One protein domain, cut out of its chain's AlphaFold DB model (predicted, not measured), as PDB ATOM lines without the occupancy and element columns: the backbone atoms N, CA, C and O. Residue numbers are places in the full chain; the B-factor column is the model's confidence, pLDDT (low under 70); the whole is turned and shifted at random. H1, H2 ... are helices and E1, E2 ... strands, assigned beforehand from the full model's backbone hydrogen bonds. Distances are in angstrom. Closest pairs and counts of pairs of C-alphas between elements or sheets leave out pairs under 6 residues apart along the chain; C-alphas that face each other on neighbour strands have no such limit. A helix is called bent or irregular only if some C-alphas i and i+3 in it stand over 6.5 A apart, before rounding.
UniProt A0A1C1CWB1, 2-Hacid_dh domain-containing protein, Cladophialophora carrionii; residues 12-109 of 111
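What this domain is: This is residues 12 to 109 of the 111 residues of the protein "2-Hacid_dh domain-containing protein" of Cladophialophora carrionii (UniProt A0A1C1CWB1). A small sheet of four parallel strands makes the core, with helix H1 over one side of it and H2 and H3 over the other; H4, not on the sheet, continues the row of H2 and H3 past H3. H2 and H3 lie side by side, while H4 stands at the far end of the row from H2. The printed part has 98 residues, with four named helices and four named strands that alternate as E1 H1 E2 H2 E3 H3 E4 H4, a mixed class. The sheet's order is E2 E1 E3 E4. The whole is compact and rounded, with a radius of gyration of the C-alphas of 13.0 A and spans of 35 by 31 by 24 A.

How they stand to each other: E1, residues 12 to 15, is an inner strand. H1, residues 23 to 32, is only just on the sheet, with 5 pairs of C-alphas within 10 A, and only grazes it with residues 26 to 30. E2, residues 34 to 38, is an edge strand parallel to E1 at 18 degrees, with N 38 and O 14 2.8 A apart, within hydrogen-bond range. E1, H1 and E2 form a strand-helix-strand unit, two parallel neighbour strands joined through a helix, with a right-handed crossover. H2, residues 43 to 54, only grazes the sheet with residues 45 to 53; its closest C-alphas to E2 are those of Leu 50 and Leu 38, 7.2 A apart. E3, residues 62 to 65, is parallel to E1 at 21 degrees, with N 15 and O 64 2.8 A apart. E2, H2 and E3 form a split unit, with E1 between the strands and a right-handed crossover. H3, residues 77 to 83, touches H2, closest at the C-alphas of Ala 82 and Pro 51, 5.6 A apart; they run the same way at a shallow tilt of 22 degrees. H3 is only just on the sheet, with 5 pairs of C-alphas within 10 A, and only grazes it with residues 80 to 83. E4, residues 89 to 92, is the other edge strand, parallel to E3 at 16 degrees, with N 65 and O 91 2.8 A apart; E3, H3 and E4 form another strand-helix-strand unit, and its crossover is right-handed. H4, residues 102 to 107, is not on the sheet; it is close to H3 but not clearly touching, with the C-alphas of Trp 104 and Gln 77 7.0 A apart. H1 is apart from H2, H3 and H4. Each O i to N i+4 pair is within hydrogen-bond range in H4, against 5 of 6 in H1, 6 of 8 in H2 and 1 of 3 in H3, where 1 of 4 O i to N i+3 pairs is in range.

Where its parts are: E1 begins at C-alpha 12 (123.791, 104.133, 147.715) and is 10.2 A long. H1 is 15.0 A long, E2 13.2 A and H2 16.4 A. H2 is neither bent nor irregular, but only just: C-alphas 48 and 51 are 6.5 A apart. E3 is 10.2 A long. H3, 9.5 A, is irregular, with C-alphas 79 and 82 7.5 A apart. E4 is 9.8 A long, and H4, 8.5 A, ends at C-alpha 107 (134.637, 122.013, 143.899).

The domain as a whole: The two C-alphas farthest apart, those of Glu 24 and Arg 107, are 35.9 A apart. The printed part has no cut, and its long link is the one of 11 residues from E3 to H3. The mean pLDDT of the printed part is 96.4, and no printed residue is under 70.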
ATOM      1  N   ILE A  12     123.726 103.866 149.143       97.91
ATOM      2  CA  ILE A  12     123.791 104.133 147.715       97.91
ATOM      3  C   ILE A  12     122.381 104.278 147.160       97.91
ATOM      4  O   ILE A  12     121.503 103.457 147.429       97.91
ATOM      5  N   VAL A  13     122.165 105.315 146.353       98.36
ATOM      6  CA  VAL A  13     120.857 105.583 145.748       98.36
ATOM      7  C   VAL A  13     120.959 105.603 144.231       98.36
ATOM      8  O   VAL A  13     121.790 106.311 143.672       98.36
ATOM      9  N   SER A  14     120.090 104.854 143.553       98.22
ATOM     10  CA  SER A  14     119.953 104.904 142.091       98.22
ATOM     11  C   SER A  14     118.819 105.831 141.671       98.22
ATOM     12  O   SER A  14     117.701 105.715 142.175       98.22
ATOM     13  N   LEU A  15     119.076 106.714 140.706       98.27
ATOM     14  CA  LEU A  15     118.056 107.537 140.062       98.27
ATOM     15  C   LEU A  15     117.233 106.692 139.078       98.27
ATOM     16  O   LEU A  15     117.619 106.431 137.931       98.27
ATOM     17  N   GLY A  16     116.072 106.251 139.544       96.62
ATOM     18  CA  GLY A  16     115.199 105.304 138.868       96.62
ATOM     19  C   GLY A  16     115.725 103.868 138.902       96.62
ATOM     20  O   GLY A  16     116.856 103.591 139.312       96.62
ATOM     21  N   ASP A  17     114.871 102.953 138.457       93.35
ATOM     22  CA  ASP A  17     115.097 101.511 138.542       93.35
ATOM     23  C   ASP A  17     116.241 101.036 137.614       93.35
ATOM     24  O   ASP A  17     116.171 101.244 136.390       93.35
ATOM     25  N   PRO A  18     117.302 100.395 138.144       93.38
ATOM     26  CA  PRO A  18     118.389  99.815 137.358       93.38
ATOM     27  C   PRO A  18     117.991  98.485 136.691       93.38
ATOM     28  O   PRO A  18     118.709  97.496 136.785       93.38
ATOM     29  N   LYS A  19     116.889  98.479 135.931       89.73
ATOM     30  CA  LYS A  19     116.238  97.306 135.304       89.73
ATOM     31  C   LYS A  19     117.112  96.349 134.477       89.73
ATOM     32  O   LYS A  19     116.663  95.265 134.127       89.73
ATOM     33  N   TYR A  20     118.306  96.774 134.073       90.94
ATOM     34  CA  TYR A  20     119.233  95.968 133.267       90.94
ATOM     35  C   TYR A  20     120.370  95.366 134.092       90.94
ATOM     36  O   TYR A  20     121.195  94.631 133.555       90.94
ATOM     37  N   VAL A  21     120.426  95.684 135.384       90.51
ATOM     38  CA  VAL A  21     121.334  95.051 136.327       90.51
ATOM     39  C   VAL A  21     120.714  93.712 136.715       90.51
ATOM     40  O   VAL A  21     119.566  93.658 137.150       90.51
ATOM     41  N   GLY A  22     121.450  92.623 136.495       92.61
ATOM     42  CA  GLY A  22     120.984  91.286 136.854       92.61
ATOM     43  C   GLY A  22     120.718  91.168 138.356       92.61
ATOM     44  O   GLY A  22     121.412  91.785 139.165       92.61
ATOM     45  N   GLU A  23     119.734  90.350 138.730       93.21
ATOM     46  CA  GLU A  23     119.353  90.153 140.136       93.21
ATOM     47  C   GLU A  23     120.524  89.659 140.992       93.21
ATOM     48  O   GLU A  23     120.695  90.135 142.109       93.21
ATOM     49  N   GLU A  24     121.364  88.771 140.453       95.31
ATOM     50  CA  GLU A  24     122.577  88.274 141.119       95.31
ATOM     51  C   GLU A  24     123.527  89.420 141.487       95.31
ATOM     52  O   GLU A  24     123.974  89.519 142.627       95.31
ATOM     53  N   PHE A  25     123.754  90.359 140.563       95.59
ATOM     54  CA  PHE A  25     124.602  91.517 140.835       95.59
ATOM     55  C   PHE A  25     123.991  92.423 141.908       95.59
ATOM     56  O   PHE A  25     124.708  92.882 142.791       95.59
ATOM     57  N   LEU A  26     122.679  92.692 141.861       94.80
ATOM     58  CA  LEU A  26     122.023  93.504 142.896       94.80
ATOM     59  C   LEU A  26     122.059  92.815 144.267       94.80
ATOM     60  O   LEU A  26     122.251  93.482 145.285       94.80
ATOM     61  N   GLN A  27     121.907  91.491 144.308       94.58
ATOM     62  CA  GLN A  27     122.033  90.719 145.542       94.58
ATOM     63  C   GLN A  27     123.438  90.849 146.112       94.58
ATOM     64  O   GLN A  27     123.567  91.215 147.275       94.58
ATOM     65  N   ASP A  28     124.475  90.640 145.302       96.08
ATOM     66  CA  ASP A  28     125.858  90.793 145.750       96.08
ATOM     67  C   ASP A  28     126.169  92.232 146.176       96.08
ATOM     68  O   ASP A  28     126.712  92.448 147.258       96.08
ATOM     69  N   PHE A  29     125.734  93.229 145.402       96.42
ATOM     70  CA  PHE A  29     125.916  94.645 145.721       96.42
ATOM     71  C   PHE A  29     125.309  95.016 147.083       96.42
ATOM     72  O   PHE A  29     125.935  95.689 147.902       96.42
ATOM     73  N   THR A  30     124.105  94.522 147.381       95.81
ATOM     74  CA  THR A  30     123.413  94.807 148.654       95.81
ATOM     75  C   THR A  30     124.009  94.076 149.867       95.81
ATOM     76  O   THR A  30     123.661  94.354 151.025       95.81
ATOM     77  N   ARG A  31     124.973  93.166 149.659       95.92
ATOM     78  CA  ARG A  31     125.756  92.578 150.760       95.92
ATOM     79  C   ARG A  31     126.699  93.601 151.376       95.92
ATOM     80  O   ARG A  31     126.813  93.610 152.600       95.92
ATOM     81  N   ASP A  32     127.254  94.499 150.571       95.59
ATOM     82  CA  ASP A  32     128.238  95.494 151.010       95.59
ATOM     83  C   ASP A  32     127.640  96.897 151.183       95.59
ATOM     84  O   ASP A  32     128.121  97.677 152.006       95.59
ATOM     85  N   PHE A  33     126.543  97.195 150.481       97.13
ATOM     86  CA  PHE A  33     125.888  98.502 150.482       97.13
ATOM     87  C   PHE A  33     124.432  98.420 150.927       97.13
ATOM     88  O   PHE A  33     123.730  97.454 150.634       97.13
ATOM     89  N   ASP A  34     123.951  99.470 151.586       96.88
ATOM     90  CA  ASP A  34     122.510  99.686 151.673       96.88
ATOM     91  C   ASP A  34     122.067 100.423 150.413       96.88
ATOM     92  O   ASP A  34     122.680 101.416 150.026       96.88
ATOM     93  N   PHE A  35     121.009  99.942 149.770       96.93
ATOM     94  CA  PHE A  35     120.606 100.411 148.449       96.93
ATOM     95  C   PHE A  35     119.136 100.828 148.422       96.93
ATOM     96  O   PHE A  35     118.272 100.097 148.902       96.93
ATOM     97  N   GLU A  36     118.848 101.983 147.825       97.21
ATOM     98  CA  GLU A  36     117.483 102.436 147.541       97.21
ATOM     99  C   GLU A  36     117.385 102.972 146.106       97.21
ATOM    100  O   GLU A  36     118.342 103.492 145.530       97.21
ATOM    101  N   VAL A  37     116.201 102.860 145.515       97.61
ATOM    102  CA  VAL A  37     115.885 103.487 144.233       97.61
ATOM    103  C   VAL A  37     115.084 104.756 144.499       97.61
ATOM    104  O   VAL A  37     114.027 104.698 145.122       97.61
ATOM    105  N   LEU A  38     115.548 105.892 143.982       98.34
ATOM    106  CA  LEU A  38     114.769 107.124 143.910       98.34
ATOM    107  C   LEU A  38     113.857 107.049 142.674       98.34
ATOM    108  O   LEU A  38     114.367 107.142 141.557       98.34
ATOM    109  N   PRO A  39     112.526 106.905 142.811       97.46
ATOM    110  CA  PRO A  39     111.632 106.610 141.689       97.46
ATOM    111  C   PRO A  39     111.228 107.874 140.905       97.46
ATOM    112  O   PRO A  39     110.069 108.033 140.537       97.46
ATOM    113  N   ALA A  40     112.167 108.793 140.681       98.00
ATOM    114  CA  ALA A  40     111.948 109.975 139.855       98.00
ATOM    115  C   ALA A  40     112.170 109.645 138.374       98.00
ATOM    116  O   ALA A  40     113.069 108.875 138.031       98.00
ATOM    117  N   THR A  41     111.372 110.253 137.497       97.19
ATOM    118  CA  THR A  41     111.433 110.048 136.038       97.19
ATOM    119  C   THR A  41     111.878 111.286 135.258       97.19
ATOM    120  O   THR A  41     112.083 111.215 134.046       97.19
ATOM    121  N   ASN A  42     112.003 112.427 135.935       98.15
ATOM    122  CA  ASN A  42     112.357 113.716 135.351       98.15
ATOM    123  C   ASN A  42     112.942 114.666 136.408       98.15
ATOM    124  O   ASN A  42     112.849 114.405 137.610       98.15
ATOM    125  N   ARG A  43     113.502 115.795 135.956       98.28
ATOM    126  CA  ARG A  43     114.130 116.822 136.801       98.28
ATOM    127  C   ARG A  43     113.231 117.267 137.956       98.28
ATOM    128  O   ARG A  43     113.668 117.256 139.102       98.28
ATOM    129  N   ARG A  44     111.971 117.613 137.665       98.25
ATOM    130  CA  ARG A  44     111.022 118.128 138.665       98.25
ATOM    131  C   ARG A  44     110.779 117.105 139.774       98.25
ATOM    132  O   ARG A  44     110.880 117.440 140.947       98.25
ATOM    133  N   GLU A  45     110.509 115.854 139.411       98.49
ATOM    134  CA  GLU A  45     110.327 114.778 140.391       98.49
ATOM    135  C   GLU A  45     111.587 114.537 141.224       98.49
ATOM    136  O   GLU A  45     111.485 114.340 142.432       98.49
ATOM    137  N   THR A  46     112.776 114.599 140.619       98.48
ATOM    138  CA  THR A  46     114.035 114.477 141.366       98.48
ATOM    139  C   THR A  46     114.187 115.617 142.372       98.48
ATOM    140  O   THR A  46     114.502 115.350 143.529       98.48
ATOM    141  N   GLN A  47     113.892 116.860 141.984       98.18
ATOM    142  CA  GLN A  47     113.936 118.019 142.885       98.18
ATOM    143  C   GLN A  47     112.926 117.924 144.034       98.18
ATOM    144  O   GLN A  47     113.178 118.438 145.121       98.18
ATOM    145  N   GLU A  48     111.794 117.248 143.836       98.17
ATOM    146  CA  GLU A  48     110.812 117.019 144.898       98.17
ATOM    147  C   GLU A  48     111.195 115.853 145.819       98.17
ATOM    148  O   GLU A  48     111.044 115.940 147.042       98.17
ATOM    149  N   LEU A  49     111.652 114.735 145.248       98.37
ATOM    150  CA  LEU A  49     111.853 113.480 145.971       98.37
ATOM    151  C   LEU A  49     113.228 113.390 146.637       98.37
ATOM    152  O   LEU A  49     113.321 112.864 147.748       98.37
ATOM    153  N   LEU A  50     114.285 113.907 146.006       98.14
ATOM    154  CA  LEU A  50     115.647 113.794 146.528       98.14
ATOM    155  C   LEU A  50     115.822 114.528 147.871       98.14
ATOM    156  O   LEU A  50     116.284 113.891 148.820       98.14
ATOM    157  N   PRO A  51     115.378 115.792 148.045       96.89
ATOM    158  CA  PRO A  51     115.454 116.452 149.350       96.89
ATOM    159  C   PRO A  51     114.627 115.740 150.425       96.89
ATOM    160  O   PRO A  51     115.038 115.690 151.581       96.89
ATOM    161  N   ARG A  52     113.480 115.143 150.062       97.25
ATOM    162  CA  ARG A  52     112.658 114.351 150.998       97.25
ATOM    163  C   ARG A  52     113.369 113.081 151.452       97.25
ATOM    164  O   ARG A  52     113.239 112.708 152.614       97.25
ATOM    165  N   LEU A  53     114.098 112.420 150.552       97.03
ATOM    166  CA  LEU A  53     114.910 111.253 150.885       97.03
ATOM    167  C   LEU A  53     116.041 111.637 151.847       97.03
ATOM    168  O   LEU A  53     116.182 111.014 152.896       97.03
ATOM    169  N   VAL A  54     116.777 112.712 151.546       95.75
ATOM    170  CA  VAL A  54     117.860 113.229 152.404       95.75
ATOM    171  C   VAL A  54     117.335 113.660 153.780       95.75
ATOM    172  O   VAL A  54     117.951 113.369 154.806       95.75
ATOM    173  N   ALA A  55     116.147 114.269 153.837       95.50
ATOM    174  CA  ALA A  55     115.500 114.684 155.083       95.50
ATOM    175  C   ALA A  55     115.136 113.520 156.027       95.50
ATOM    176  O   ALA A  55     114.839 113.767 157.196       95.50
ATOM    177  N   ARG A  56     115.201 112.254 155.576       95.20
ATOM    178  CA  ARG A  56     115.076 111.077 156.460       95.20
ATOM    179  C   ARG A  56     116.248 110.944 157.446       95.20
ATOM    180  O   ARG A  56     116.184 110.110 158.342       95.20
ATOM    181  N   GLY A  57     117.297 111.757 157.297       90.00
ATOM    182  CA  GLY A  57     118.389 111.886 158.265       90.00
ATOM    183  C   GLY A  57     119.553 110.923 158.044       90.00
ATOM    184  O   GLY A  57     120.480 110.903 158.849       90.00
ATOM    185  N   ARG A  58     119.531 110.146 156.955       91.32
ATOM    186  CA  ARG A  58     120.637 109.276 156.559       91.32
ATOM    187  C   ARG A  58     121.410 109.903 155.389       91.32
ATOM    188  O   ARG A  58     120.793 110.142 154.351       91.32
ATOM    189  N   PRO A  59     122.726 110.150 155.519       91.97
ATOM    190  CA  PRO A  59     123.548 110.612 154.404       91.97
ATOM    191  C   PRO A  59     123.541 109.603 153.252       91.97
ATOM    192  O   PRO A  59     123.679 108.407 153.485       91.97
ATOM    193  N   ILE A  60     123.376 110.090 152.023       97.26
ATOM    194  CA  ILE A  60     123.604 109.304 150.807       97.26
ATOM    195  C   ILE A  60     125.099 109.391 150.514       97.26
ATOM    196  O   ILE A  60     125.597 110.486 150.275       97.26
ATOM    197  N   ASP A  61     125.806 108.267 150.542       97.16
ATOM    198  CA  ASP A  61     127.258 108.213 150.340       97.16
ATOM    199  C   ASP A  61     127.623 108.212 148.848       97.16
ATOM    200  O   ASP A  61     128.623 108.811 148.441       97.16
ATOM    201  N   GLY A  62     126.773 107.600 148.017       98.29
ATOM    202  CA  GLY A  62     126.949 107.529 146.568       98.29
ATOM    203  C   GLY A  62     125.629 107.566 145.802       98.29
ATOM    204  O   GLY A  62     124.593 107.107 146.289       98.29
ATOM    205  N   PHE A  63     125.673 108.110 144.591       98.50
ATOM    206  CA  PHE A  63     124.503 108.271 143.733       98.50
ATOM    207  C   PHE A  63     124.761 107.679 142.344       98.50
ATOM    208  O   PHE A  63     125.827 107.875 141.768       98.50
ATOM    209  N   ILE A  64     123.795 106.941 141.801       98.18
ATOM    210  CA  ILE A  64     123.912 106.270 140.501       98.18
ATOM    211  C   ILE A  64     122.946 106.918 139.514       98.18
ATOM    212  O   ILE A  64     121.739 106.979 139.755       98.18
ATOM    213  N   ILE A  65     123.468 107.352 138.372       97.56
ATOM    214  CA  ILE A  65     122.707 107.912 137.258       97.56
ATOM    215  C   ILE A  65     122.776 106.934 136.090       97.56
ATOM    216  O   ILE A  65     123.835 106.587 135.573       97.56
ATOM    217  N   ARG A  66     121.611 106.436 135.687       95.37
ATOM    218  CA  ARG A  66     121.490 105.483 134.581       95.37
ATOM    219  C   ARG A  66     121.512 106.216 133.238       95.37
ATOM    220  O   ARG A  66     121.345 107.429 133.170       95.37
ATOM    221  N   MET A  67     121.623 105.449 132.155       93.24
ATOM    222  CA  MET A  67     121.412 105.963 130.800       93.24
ATOM    223  C   MET A  67     120.000 106.550 130.630       93.24
ATOM    224  O   MET A  67     119.049 106.111 131.286       93.24
ATOM    225  N   GLY A  68     119.849 107.471 129.673       93.03
ATOM    226  CA  GLY A  68     118.578 108.149 129.393       93.03
ATOM    227  C   GLY A  68     118.392 109.400 130.248       93.03
ATOM    228  O   GLY A  68     117.356 109.568 130.884       93.03
ATOM    229  N   THR A  69     119.419 110.248 130.271       94.93
ATOM    230  CA  THR A  69     119.565 111.422 131.139       94.93
ATOM    231  C   THR A  69     118.707 112.617 130.749       94.93
ATOM    232  O   THR A  69     118.312 113.360 131.640       94.93
ATOM    233  N   ILE A  70     118.358 112.763 129.467       96.15
ATOM    234  CA  ILE A  70     117.643 113.925 128.900       96.15
ATOM    235  C   ILE A  70     116.497 114.463 129.790       96.15
ATOM    236  O   ILE A  70     116.418 115.677 129.965       96.15
ATOM    237  N   PRO A  71     115.616 113.639 130.401       97.36
ATOM    238  CA  PRO A  71     114.524 114.144 131.242       97.36
ATOM    239  C   PRO A  71     114.952 114.838 132.549       97.36
ATOM    240  O   PRO A  71     114.115 115.471 133.196       97.36
ATOM    241  N   TYR A  72     116.205 114.680 132.976       97.93
ATOM    242  CA  TYR A  72     116.740 115.178 134.247       97.93
ATOM    243  C   TYR A  72     117.672 116.387 134.076       97.93
ATOM    244  O   TYR A  72     117.851 117.147 135.027       97.93
ATOM    245  N   GLU A  73     118.253 116.568 132.888       97.18
ATOM    246  CA  GLU A  73     119.348 117.515 132.636       97.18
ATOM    247  C   GLU A  73     118.968 118.980 132.929       97.18
ATOM    248  O   GLU A  73     117.797 119.362 132.802       97.18
ATOM    249  N   PRO A  74     119.952 119.826 133.297       97.76
ATOM    250  CA  PRO A  74     121.359 119.497 133.599       97.76
ATOM    251  C   PRO A  74     121.578 118.917 135.015       97.76
ATOM    252  O   PRO A  74     120.900 119.276 135.964       97.76
ATOM    253  N   PHE A  75     122.560 118.048 135.220       98.32
ATOM    254  CA  PHE A  75     122.976 117.590 136.550       98.32
ATOM    255  C   PHE A  75     123.897 118.616 137.214       98.32
ATOM    256  O   PHE A  75     125.122 118.508 137.176       98.32
ATOM    257  N   ASP A  76     123.280 119.625 137.818       98.11
ATOM    258  CA  ASP A  76     123.924 120.793 138.411       98.11
ATOM    259  C   ASP A  76     123.586 120.950 139.905       98.11
ATOM    260  O   ASP A  76     122.948 120.091 140.526       98.11
ATOM    261  N   GLN A  77     124.002 122.076 140.492       97.99
ATOM    262  CA  GLN A  77     123.716 122.413 141.886       97.99
ATOM    263  C   GLN A  77     122.219 122.414 142.218       97.99
ATOM    264  O   GLN A  77     121.836 122.017 143.319       97.99
ATOM    265  N   ASP A  78     121.378 122.878 141.297       98.04
ATOM    266  CA  ASP A  78     119.935 123.012 141.506       98.04
ATOM    267  C   ASP A  78     119.238 121.641 141.589       98.04
ATOM    268  O   ASP A  78     118.267 121.474 142.330       98.04
ATOM    269  N   LEU A  79     119.764 120.633 140.888       98.43
ATOM    270  CA  LEU A  79     119.250 119.267 140.954       98.43
ATOM    271  C   LEU A  79     119.885 118.434 142.073       98.43
ATOM    272  O   LEU A  79     119.190 117.701 142.778       98.43
ATOM    273  N   LEU A  80     121.210 118.507 142.210       98.09
ATOM    274  CA  LEU A  80     122.003 117.572 143.011       98.09
ATOM    275  C   LEU A  80     122.513 118.165 144.326       98.09
ATOM    276  O   LEU A  80     123.054 117.433 145.152       98.09
ATOM    277  N   GLY A  81     122.325 119.464 144.569       97.21
ATOM    278  CA  GLY A  81     122.849 120.142 145.759       97.21
ATOM    279  C   GLY A  81     122.378 119.538 147.083       97.21
ATOM    280  O   GLY A  81     123.121 119.570 148.062       97.21
ATOM    281  N   ALA A  82     121.196 118.912 147.104       96.74
ATOM    282  CA  ALA A  82     120.671 118.205 148.275       96.74
ATOM    283  C   ALA A  82     121.535 117.006 148.719       96.74
ATOM    284  O   ALA A  82     121.419 116.573 149.861       96.74
ATOM    285  N   LEU A  83     122.399 116.471 147.849       97.41
ATOM    286  CA  LEU A  83     123.314 115.372 148.177       97.41
ATOM    287  C   LEU A  83     124.476 115.805 149.085       97.41
ATOM    288  O   LEU A  83     125.109 114.967 149.734       97.41
ATOM    289  N   LEU A  84     124.783 117.101 149.128       96.73
ATOM    290  CA  LEU A  84     125.898 117.634 149.898       96.73
ATOM    291  C   LEU A  84     125.506 117.858 151.369       96.73
ATOM    292  O   LEU A  84     124.362 118.196 151.665       96.73
ATOM    293  N   PRO A  85     126.453 117.711 152.314       95.40
ATOM    294  CA  PRO A  85     127.865 117.364 152.118       95.40
ATOM    295  C   PRO A  85     128.145 115.846 152.115       95.40
ATOM    296  O   PRO A  85     129.315 115.455 152.129       95.40
ATOM    297  N   GLY A  86     127.106 115.002 152.169       93.69
ATOM    298  CA  GLY A  86     127.226 113.557 152.395       93.69
ATOM    299  C   GLY A  86     127.804 112.788 151.209       93.69
ATOM    300  O   GLY A  86     128.779 112.060 151.376       93.69
ATOM    301  N   CYS A  87     127.253 112.999 150.015       97.40
ATOM    302  CA  CYS A  87     127.603 112.217 148.834       97.40
ATOM    303  C   CYS A  87     129.002 112.554 148.324       97.40
ATOM    304  O   CYS A  87     129.349 113.729 148.194       97.40
ATOM    305  N   LYS A  88     129.799 111.518 148.045       96.60
ATOM    306  CA  LYS A  88     131.194 111.646 147.591       96.60
ATOM    307  C   LYS A  88     131.428 111.159 146.172       96.60
ATOM    308  O   LYS A  88     132.448 111.514 145.592       96.60
ATOM    309  N   ILE A  89     130.518 110.350 145.639       97.85
ATOM    310  CA  ILE A  89     130.661 109.748 144.317       97.85
ATOM    311  C   ILE A  89     129.335 109.751 143.562       97.85
ATOM    312  O   ILE A  89     128.300 109.352 144.104       97.85
ATOM    313  N   ILE A  90     129.382 110.171 142.300       98.11
ATOM    314  CA  ILE A  90     128.281 110.065 141.349       98.11
ATOM    315  C   ILE A  90     128.737 109.190 140.182       98.11
ATOM    316  O   ILE A  90     129.540 109.590 139.347       98.11
ATOM    317  N   ALA A  91     128.193 107.978 140.100       97.40
ATOM    318  CA  ALA A  91     128.484 107.058 139.008       97.40
ATOM    319  C   ALA A  91     127.438 107.206 137.897       97.40
ATOM    320  O   ALA A  91     126.245 107.023 138.143       97.40
ATOM    321  N   SER A  92     127.876 107.491 136.671       96.62
ATOM    322  CA  SER A  92     127.000 107.576 135.499       96.62
ATOM    323  C   SER A  92     127.210 106.403 134.544       96.62
ATOM    324  O   SER A  92     128.339 105.985 134.297       96.62
ATOM    325  N   ALA A  93     126.116 105.891 133.978       94.79
ATOM    326  CA  ALA A  93     126.137 104.924 132.878       94.79
ATOM    327  C   ALA A  93     126.179 105.591 131.483       94.79
ATOM    328  O   ALA A  93     126.148 104.891 130.469       94.79
ATOM    329  N   SER A  94     126.214 106.927 131.408       91.03
ATOM    330  CA  SER A  94     126.422 107.670 130.158       91.03
ATOM    331  C   SER A  94     127.884 107.591 129.700       91.03
ATOM    332  O   SER A  94     128.805 107.594 130.512       91.03
ATOM    333  N   ALA A  95     128.111 107.556 128.382       92.71
ATOM    334  CA  ALA A  95     129.460 107.673 127.810       92.71
ATOM    335  C   ALA A  95     129.933 109.136 127.713       92.71
ATOM    336  O   ALA A  95     131.130 109.410 127.772       92.71
ATOM    337  N   GLY A  96     128.989 110.061 127.518       92.57
ATOM    338  CA  GLY A  96     129.217 111.501 127.602       92.57
ATOM    339  C   GLY A  96     128.932 112.023 129.008       92.57
ATOM    340  O   GLY A  96     128.328 111.322 129.818       92.57
ATOM    341  N   TYR A  97     129.385 113.246 129.276       95.21
ATOM    342  CA  TYR A  97     129.171 113.909 130.561       95.21
ATOM    343  C   TYR A  97     128.872 115.415 130.432       95.21
ATOM    344  O   TYR A  97     129.022 116.167 131.391       95.21
ATOM    345  N   ASN A  98     128.454 115.880 129.251       96.36
ATOM    346  CA  ASN A  98     128.175 117.303 129.003       96.36
ATOM    347  C   ASN A  98     126.994 117.824 129.829       96.36
ATOM    348  O   ASN A  98     126.867 119.024 130.056       96.36
ATOM    349  N   GLU A  99     126.110 116.921 130.235       96.80
ATOM    350  CA  GLU A  99     124.966 117.199 131.079       96.80
ATOM    351  C   GLU A  99     125.338 117.402 132.554       96.80
ATOM    352  O   GLU A  99     124.489 117.852 133.316       96.80
ATOM    353  N   PHE A 100     126.574 117.095 132.965       97.99
ATOM    354  CA  PHE A 100     127.045 117.219 134.345       97.99
ATOM    355  C   PHE A 100     127.869 118.494 134.535       97.99
ATOM    356  O   PHE A 100     128.834 118.739 133.810       97.99
ATOM    357  N   ASP A 101     127.550 119.278 135.566       97.93
ATOM    358  CA  ASP A 101     128.397 120.396 135.996       97.93
ATOM    359  C   ASP A 101     129.605 119.868 136.795       97.93
ATOM    360  O   ASP A 101     129.644 119.903 138.029       97.93
ATOM    361  N   VAL A 102     130.595 119.328 136.074       97.47
ATOM    362  CA  VAL A 102     131.805 118.707 136.647       97.47
ATOM    363  C   VAL A 102     132.613 119.697 137.495       97.47
ATOM    364  O   VAL A 102     133.174 119.317 138.528       97.47
ATOM    365  N   ASP A 103     132.637 120.977 137.115       97.67
ATOM    366  CA  ASP A 103     133.331 122.029 137.864       97.67
ATOM    367  C   ASP A 103     132.659 122.292 139.216       97.67
ATOM    368  O   ASP A 103     133.334 122.497 140.233       97.67
ATOM    369  N   TRP A 104     131.325 122.313 139.268       97.98
ATOM    370  CA  TRP A 104     130.590 122.382 140.529       97.98
ATOM    371  C   TRP A 104     130.797 121.124 141.380       97.98
ATOM    372  O   TRP A 104     131.085 121.255 142.573       97.98
ATOM    373  N   MET A 105     130.713 119.927 140.791       98.06
ATOM    374  CA  MET A 105     130.893 118.659 141.514       98.06
ATOM    375  C   MET A 105     132.278 118.571 142.163       98.06
ATOM    376  O   MET A 105     132.390 118.401 143.380       98.06
ATOM    377  N   THR A 106     133.331 118.816 141.380       97.51
ATOM    378  CA  THR A 106     134.722 118.730 141.849       97.51
ATOM    379  C   THR A 106     135.001 119.743 142.964       97.51
ATOM    380  O   THR A 106     135.602 119.399 143.983       97.51
ATOM    381  N   ARG A 107     134.503 120.986 142.842       97.84
ATOM    382  CA  ARG A 107     134.637 122.013 143.899       97.84
ATOM    383  C   ARG A 107     133.957 121.626 145.213       97.84
ATOM    384  O   ARG A 107     134.358 122.122 146.263       97.84
ATOM    385  N   ASN A 108     132.957 120.748 145.167       97.77
ATOM    386  CA  ASN A 108     132.239 120.248 146.337       97.77
ATOM    387  C   ASN A 108     132.731 118.870 146.819       97.77
ATOM    388  O   ASN A 108     132.111 118.282 147.705       97.77
ATOM    389  N   ASN A 109     133.878 118.389 146.320       97.28
ATOM    390  CA  ASN A 109     134.458 117.079 146.647       97.28
ATOM    391  C   ASN A 109     133.542 115.896 146.290       97.28
ATOM    392  O   ASN A 109     133.457 114.923 147.046       97.28
TER     393      ASN A 109